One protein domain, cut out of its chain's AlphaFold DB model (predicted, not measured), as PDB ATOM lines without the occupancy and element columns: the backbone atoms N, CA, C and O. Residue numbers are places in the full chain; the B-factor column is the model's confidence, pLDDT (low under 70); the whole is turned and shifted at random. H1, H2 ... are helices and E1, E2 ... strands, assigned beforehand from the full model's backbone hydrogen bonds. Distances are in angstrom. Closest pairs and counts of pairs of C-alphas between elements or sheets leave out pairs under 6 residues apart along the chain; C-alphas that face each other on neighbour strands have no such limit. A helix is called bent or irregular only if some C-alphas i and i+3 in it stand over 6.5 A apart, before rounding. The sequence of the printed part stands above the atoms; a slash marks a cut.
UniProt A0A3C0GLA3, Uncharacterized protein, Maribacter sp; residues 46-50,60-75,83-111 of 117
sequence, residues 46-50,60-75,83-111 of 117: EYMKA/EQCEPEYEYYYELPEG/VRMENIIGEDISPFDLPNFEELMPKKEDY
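This is residues 46 to 50, 60 to 75 and 83 to 111 of the 117 residues of an uncharacterized protein of Maribacter sp (UniProt A0A3C0GLA3). Picture a thin, broken rod: a two-stranded antiparallel ribbon, E1 and E2, lies toward one end, and two very short helices, H1 and H2, lie toward the other, with a long stretch that has no named element running from E2 to H2. H1 is a separate piece, cut off from the strands in the printed part, and residues 99 to 104, of which 101 to 104 belong to H2, stand free. The printed part has 50 residues, with the order H1, E1, E2, H2 along the chain and a sheet of order E1 - E2; the class is mixed, helices and strands, with only 23 residues, under half, in named elements. The whole is extended, with a radius of gyration of the C-alphas of 18.5 A and spans of 63 by 23 by 11 A.

Find C-alpha 65 at (47.328, 2.735, -8.216); from there strand E1, residues 65 to 71, runs 19.0 A to C-alpha 71. Strand E2, residues 83 to 89, starts at C-alpha 83 at (36.032, 12.826, 3.841) and covers 18.5 A. Go on to residues 101 to 104 for helix H2, 5.3 A from first to last C-alpha, which ends at C-alpha 104 at (56.126, -17.969, -11.423). Helix H1, residues 46 to 50, opens the printed part and measures 6.1 A.

Look first at E1 and E2, which are antiparallel neighbours with 150 degrees between their directions. The C-alphas of Tyr 66 and Ile 88 face each other at 4.7 A, and those of Glu 71 and Val 83 at 5.7 A. Across the pair, N 67 and O 87 are 2.9 A apart and N 89 and O 65 are 2.8 A apart, both within hydrogen-bond range. Moving outward, you find H2 apart from E1, and H1 apart from both E2 and H2. In H1 every O i to N i+4 pair is within hydrogen-bond range; H2, with 4 residues, is too short for such a pair, but its one O i to N i+3 pair is within range. Neither helix is bent.

Look to the C-alphas of Gly 75 and Glu 109 for the two farthest apart, 63.1 A, while those of Glu 46 and Tyr 111, the first and last printed, are 7.5 A apart. Residues 51 to 59 are not printed, and C-alphas 50 and 60 are 15.6 A apart across that cut. Residues 76 to 82 are not printed either, with 13.7 A from C-alpha 75 to C-alpha 83. The link from E2 to H2, 11 residues, is long. In the B-factor column the mean pLDDT of the printed part is 74.3; you will find 15 residues under 70, among them residues 71 to 75 and 88 to 93.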
ATOM      1  N   GLU A  46      60.989 -24.289   4.234       78.88
ATOM      2  CA  GLU A  46      61.675 -23.424   3.266       78.88
ATOM      3  C   GLU A  46      60.871 -23.228   1.977       78.88
ATOM      4  O   GLU A  46      60.831 -22.114   1.458       78.88
ATOM      5  N   TYR A  47      60.208 -24.275   1.480       81.06
ATOM      6  CA  TYR A  47      59.351 -24.189   0.293       81.06
ATOM      7  C   TYR A  47      58.159 -23.264   0.548       81.06
ATOM      8  O   TYR A  47      57.881 -22.361  -0.239       81.06
ATOM      9  N   MET A  48      57.479 -23.451   1.684       79.75
ATOM     10  CA  MET A  48      56.342 -22.606   2.052       79.75
ATOM     11  C   MET A  48      56.768 -21.152   2.242       79.75
ATOM     12  O   MET A  48      56.079 -20.253   1.769       79.75
ATOM     13  N   LYS A  49      57.929 -20.919   2.863       85.00
ATOM     14  CA  LYS A  49      58.496 -19.577   2.999       85.00
ATOM     15  C   LYS A  49      58.782 -18.944   1.634       85.00
ATOM     16  O   LYS A  49      58.297 -17.850   1.375       85.00
ATOM     17  N   ALA A  50      59.483 -19.647   0.746       84.50
ATOM     18  CA  ALA A  50      59.806 -19.142  -0.588       84.50
ATOM     19  C   ALA A  50      58.550 -18.831  -1.417       84.50
ATOM     20  O   ALA A  50      58.501 -17.834  -2.136       84.50
ATOM     21  N   GLU A  60      52.787  -6.949  -4.762       81.94
ATOM     22  CA  GLU A  60      53.399  -5.629  -4.949       81.94
ATOM     23  C   GLU A  60      53.404  -5.203  -6.429       81.94
ATOM     24  O   GLU A  60      53.234  -4.032  -6.741       81.94
ATOM     25  N   GLN A  61      53.536  -6.154  -7.361       77.38
ATOM     26  CA  GLN A  61      53.433  -5.886  -8.805       77.38
ATOM     27  C   GLN A  61      51.998  -5.643  -9.275       77.38
ATOM     28  O   GLN A  61      51.783  -4.931 -10.254       77.38
ATOM     29  N   CYS A  62      51.035  -6.273  -8.610       76.44
ATOM     30  CA  CYS A  62      49.617  -6.170  -8.918       76.44
ATOM     31  C   CYS A  62      48.891  -5.128  -8.056       76.44
ATOM     32  O   CYS A  62      47.669  -5.034  -8.143       76.44
ATOM     33  N   GLU A  63      49.601  -4.377  -7.207       69.06
ATOM     34  CA  GLU A  63      48.985  -3.344  -6.381       69.06
ATOM     35  C   GLU A  63      48.431  -2.245  -7.299       69.06
ATOM     36  O   GLU A  63      49.193  -1.640  -8.061       69.06
ATOM     37  N   PRO A  64      47.111  -1.998  -7.286       69.06
ATOM     38  CA  PRO A  64      46.543  -0.997  -8.163       69.06
ATOM     39  C   PRO A  64      46.922   0.401  -7.665       69.06
ATOM     40  O   PRO A  64      47.108   0.631  -6.469       69.06
ATOM     41  N   GLU A  65      47.029   1.356  -8.585       70.38
ATOM     42  CA  GLU A  65      47.328   2.735  -8.216       70.38
ATOM     43  C   GLU A  65      46.095   3.375  -7.560       70.38
ATOM     44  O   GLU A  65      44.957   3.167  -7.987       70.38
ATOM     45  N   TYR A  66      46.309   4.152  -6.495       69.38
ATOM     46  CA  TYR A  66      45.234   4.835  -5.775       69.38
ATOM     47  C   TYR A  66      45.383   6.344  -5.913       69.38
ATOM     48  O   TYR A  66      46.426   6.911  -5.581       69.38
ATOM     49  N   GLU A  67      44.300   7.009  -6.298       74.12
ATOM     50  CA  GLU A  67      44.187   8.456  -6.196       74.12
ATOM     51  C   GLU A  67      43.299   8.829  -5.013       74.12
ATOM     52  O   GLU A  67      42.206   8.293  -4.800       74.12
ATOM     53  N   TYR A  68      43.801   9.767  -4.216       71.12
ATOM     54  CA  TYR A  68      43.104  10.273  -3.048       71.12
ATOM     55  C   TYR A  68      42.548  11.650  -3.342       71.12
ATOM     56  O   TYR A  68      43.283  12.568  -3.703       71.12
ATOM     57  N   TYR A  69      41.262  11.816  -3.084       72.69
ATOM     58  CA  TYR A  69      40.597  13.101  -3.190       72.69
ATOM     59  C   TYR A  69      39.717  13.320  -1.968       72.69
ATOM     60  O   TYR A  69      39.341  12.397  -1.241       72.69
ATOM     61  N   TYR A  70      39.469  14.591  -1.692       74.75
ATOM     62  CA  TYR A  70      38.683  15.020  -0.554       74.75
ATOM     63  C   TYR A  70      37.367  15.553  -1.080       74.75
ATOM     64  O   TYR A  70      37.337  16.618  -1.695       74.75
ATOM     65  N   GLU A  71      36.288  14.826  -0.824       67.81
ATOM     66  CA  GLU A  71      34.953  15.324  -1.113       67.81
ATOM     67  C   GLU A  71      34.412  16.058   0.111       67.81
ATOM     68  O   GLU A  71      34.481  15.586   1.255       67.81
ATOM     69  N   LEU A  72      33.899  17.257  -0.145       67.62
ATOM     70  CA  LEU A  72      33.052  17.968   0.796       67.62
ATOM     71  C   LEU A  72      31.623  17.462   0.574       67.62
ATOM     72  O   LEU A  72      31.151  17.519  -0.562       67.62
ATOM     73  N   PRO A  73      30.927  16.975   1.614       64.25
ATOM     74  CA  PRO A  73      29.522  16.613   1.492       64.25
ATOM     75  C   PRO A  73      28.711  17.807   0.968       64.25
ATOM     76  O   PRO A  73      28.902  18.936   1.437       64.25
ATOM     77  N   GLU A  74      27.814  17.576   0.006       60.59
ATOM     78  CA  GLU A  74      26.968  18.640  -0.543       60.59
ATOM     79  C   GLU A  74      26.176  19.329   0.582       60.59
ATOM     80  O   GLU A  74      25.363  18.707   1.267       60.59
ATOM     81  N   GLY A  75      26.421  20.631   0.774       59.59
ATOM     82  CA  GLY A  75      25.673  21.475   1.712       59.59
ATOM     83  C   GLY A  75      26.424  21.971   2.954       59.59
ATOM     84  O   GLY A  75      25.830  22.716   3.731       59.59
ATOM     85  N   VAL A  83      35.848  14.280   3.840       67.94
ATOM     86  CA  VAL A  83      36.032  12.826   3.841       67.94
ATOM     87  C   VAL A  83      37.094  12.486   2.799       67.94
ATOM     88  O   VAL A  83      36.999  12.911   1.650       67.94
ATOM     89  N   ARG A  84      38.136  11.748   3.205       70.25
ATOM     90  CA  ARG A  84      39.135  11.214   2.270       70.25
ATOM     91  C   ARG A  84      38.517  10.025   1.542       70.25
ATOM     92  O   ARG A  84      38.189   9.030   2.186       70.25
ATOM     93  N   MET A  85      38.381  10.149   0.231       73.38
ATOM     94  CA  MET A  85      37.916   9.100  -0.666       73.38
ATOM     95  C   MET A  85      39.120   8.478  -1.382       73.38
ATOM     96  O   MET A  85      40.100   9.168  -1.680       73.38
ATOM     97  N   GLU A  86      39.060   7.167  -1.608       71.38
ATOM     98  CA  GLU A  86      40.081   6.391  -2.316       71.38
ATOM     99  C   GLU A  86      39.461   5.925  -3.636       71.38
ATOM    100  O   GLU A  86      38.506   5.148  -3.618       71.38
ATOM    101  N   ASN A  87      39.965   6.420  -4.767       71.50
ATOM    102  CA  ASN A  87      39.611   5.899  -6.085       71.50
ATOM    103  C   ASN A  87      40.751   5.020  -6.584       71.50
ATOM    104  O   ASN A  87      41.902   5.448  -6.633       71.50
ATOM    105  N   ILE A  88      40.410   3.796  -6.972       69.31
ATOM    106  CA  ILE A  88      41.337   2.883  -7.632       69.31
ATOM    107  C   ILE A  88      41.472   3.348  -9.085       69.31
ATOM    108  O   ILE A  88      40.486   3.364  -9.822       69.31
ATOM    109  N   ILE A  89      42.677   3.745  -9.485       62.62
ATOM    110  CA  ILE A  89      43.030   4.061 -10.868       62.62
ATOM    111  C   ILE A  89      43.802   2.869 -11.417       62.62
ATOM    112  O   ILE A  89      45.009   2.750 -11.250       62.62
ATOM    113  N   GLY A  90      43.094   1.954 -12.069       64.75
ATOM    114  CA  GLY A  90      43.711   0.791 -12.693       64.75
ATOM    115  C   GLY A  90      42.834  -0.446 -12.629       64.75
ATOM    116  O   GLY A  90      41.706  -0.414 -12.131       64.75
ATOM    117  N   GLU A  91      43.366  -1.538 -13.162       64.06
ATOM    118  CA  GLU A  91      42.753  -2.853 -13.037       64.06
ATOM    119  C   GLU A  91      43.206  -3.485 -11.717       64.06
ATOM    120  O   GLU A  91      44.398  -3.681 -11.485       64.06
ATOM    121  N   ASP A  92      42.245  -3.797 -10.847       67.56
ATOM    122  CA  ASP A  92      42.468  -4.613  -9.651       67.56
ATOM    123  C   ASP A  92      42.623  -6.075 -10.092       67.56
ATOM    124  O   ASP A  92      41.650  -6.828 -10.193       67.56
ATOM    125  N   ILE A  93      43.846  -6.445 -10.477       68.44
ATOM    126  CA  ILE A  93      44.176  -7.797 -10.927       68.44
ATOM    127  C   ILE A  93      44.737  -8.561  -9.736       68.44
ATOM    128  O   ILE A  93      45.786  -8.223  -9.197       68.44
ATOM    129  N   SER A  94      44.074  -9.641  -9.333       75.06
ATOM    130  CA  SER A  94      44.628 -10.537  -8.322       75.06
ATOM    131  C   SER A  94      45.853 -11.271  -8.887       75.06
ATOM    132  O   SER A  94      45.769 -11.817  -9.990       75.06
ATOM    133  N   PRO A  95      46.951 -11.422  -8.124       75.50
ATOM    134  CA  PRO A  95      48.085 -12.262  -8.512       75.50
ATOM    135  C   PRO A  95      47.709 -13.688  -8.936       75.50
ATOM    136  O   PRO A  95      48.412 -14.299  -9.734       75.50
ATOM    137  N   PHE A  96      46.606 -14.225  -8.406       77.56
ATOM    138  CA  PHE A  96      46.103 -15.563  -8.737       77.56
ATOM    139  C   PHE A  96      45.417 -15.648 -10.103       77.56
ATOM    140  O   PHE A  96      45.301 -16.742 -10.649       77.56
ATOM    141  N   ASP A  97      44.974 -14.515 -10.644       79.94
ATOM    142  CA  ASP A  97      44.309 -14.437 -11.946       79.94
ATOM    143  C   ASP A  97      45.324 -14.255 -13.091       79.94
ATOM    144  O   ASP A  97      44.951 -14.206 -14.266       79.94
ATOM    145  N   LEU A  98      46.624 -14.192 -12.769       78.75
ATOM    146  CA  LEU A  98      47.693 -14.112 -13.755       78.75
ATOM    147  C   LEU A  98      47.812 -15.434 -14.541       78.75
ATOM    148  O   LEU A  98      47.970 -16.502 -13.942       78.75
ATOM    149  N   PRO A  99      47.834 -15.401 -15.888       80.00
ATOM    150  CA  PRO A  99      47.904 -16.613 -16.712       80.00
ATOM    151  C   PRO A  99      49.218 -17.393 -16.546       80.00
ATOM    152  O   PRO A  99      49.271 -18.582 -16.841       80.00
ATOM    153  N   ASN A 100      50.271 -16.738 -16.056       84.56
ATOM    154  CA  ASN A 100      51.587 -17.312 -15.770       84.56
ATOM    155  C   ASN A 100      51.822 -17.574 -14.270       84.56
ATOM    156  O   ASN A 100      52.951 -17.859 -13.873       84.56
ATOM    157  N   PHE A 101      50.787 -17.489 -13.428       82.06
ATOM    158  CA  PHE A 101      50.912 -17.657 -11.977       82.06
ATOM    159  C   PHE A 101      51.612 -18.969 -11.583       82.06
ATOM    160  O   PHE A 101      52.549 -18.959 -10.784       82.06
ATOM    161  N   GLU A 102      51.198 -20.090 -12.180       78.81
ATOM    162  CA  GLU A 102      51.743 -21.418 -11.864       78.81
ATOM    163  C   GLU A 102      53.220 -21.558 -12.270       78.81
ATOM    164  O   GLU A 102      53.978 -22.279 -11.628       78.81
ATOM    165  N   GLU A 103      53.652 -20.836 -13.307       82.62
ATOM    166  CA  GLU A 103      55.047 -20.834 -13.759       82.62
ATOM    167  C   GLU A 103      55.947 -19.964 -12.874       82.62
ATOM    168  O   GLU A 103      57.126 -20.269 -12.700       82.62
ATOM    169  N   LEU A 104      55.400 -18.884 -12.308       79.88
ATOM    170  CA  LEU A 104      56.126 -17.969 -11.423       79.88
ATOM    171  C   LEU A 104      56.267 -18.507  -9.995       79.88
ATOM    172  O   LEU A 104      57.131 -18.039  -9.247       79.88
ATOM    173  N   MET A 105      55.419 -19.457  -9.601       85.31
ATOM    174  CA  MET A 105      55.466 -20.067  -8.280       85.31
ATOM    175  C   MET A 105      56.638 -21.052  -8.148       85.31
ATOM    176  O   MET A 105      56.860 -21.874  -9.038       85.31
ATOM    177  N   PRO A 106      57.372 -21.028  -7.016       84.62
ATOM    178  CA  PRO A 106      58.373 -22.046  -6.724       84.62
ATOM    179  C   PRO A 106      57.755 -23.445  -6.780       84.62
ATOM    180  O   PRO A 106      56.643 -23.650  -6.283       84.62
ATOM    181  N   LYS A 107      58.478 -24.416  -7.343       84.44
ATOM    182  CA  LYS A 107      58.036 -25.812  -7.397       84.44
ATOM    183  C   LYS A 107      58.501 -26.554  -6.159       84.44
ATOM    184  O   LYS A 107      59.588 -26.325  -5.645       84.44
ATOM    185  N   LYS A 108      57.678 -27.484  -5.679       77.25
ATOM    186  CA  LYS A 108      58.014 -28.298  -4.503       77.25
ATOM    187  C   LYS A 108      59.219 -29.218  -4.752       77.25
ATOM    188  O   LYS A 108      59.959 -29.513  -3.819       77.25
ATOM    189  N   GLU A 109      59.394 -29.653  -5.999       76.62
ATOM    190  CA  GLU A 109      60.472 -30.539  -6.461       76.62
ATOM    191  C   GLU A 109      61.860 -29.963  -6.151       76.62
ATOM    192  O   GLU A 109      62.689 -30.668  -5.585       76.62
ATOM    193  N   ASP A 110      62.054 -28.655  -6.339       74.75
ATOM    194  CA  ASP A 110      63.333 -27.966  -6.096       74.75
ATOM    195  C   ASP A 110      63.767 -27.947  -4.613       74.75
ATOM    196  O   ASP A 110      64.894 -27.579  -4.277       74.75
ATOM    197  N   TYR A 111      62.868 -28.320  -3.697       71.94
ATOM    198  CA  TYR A 111      63.089 -28.298  -2.248       71.94
ATOM    199  C   TYR A 111      63.105 -29.703  -1.623       71.94
ATOM    200  O   TYR A 111      63.362 -29.829  -0.424       71.94
TER     201      TYR A 111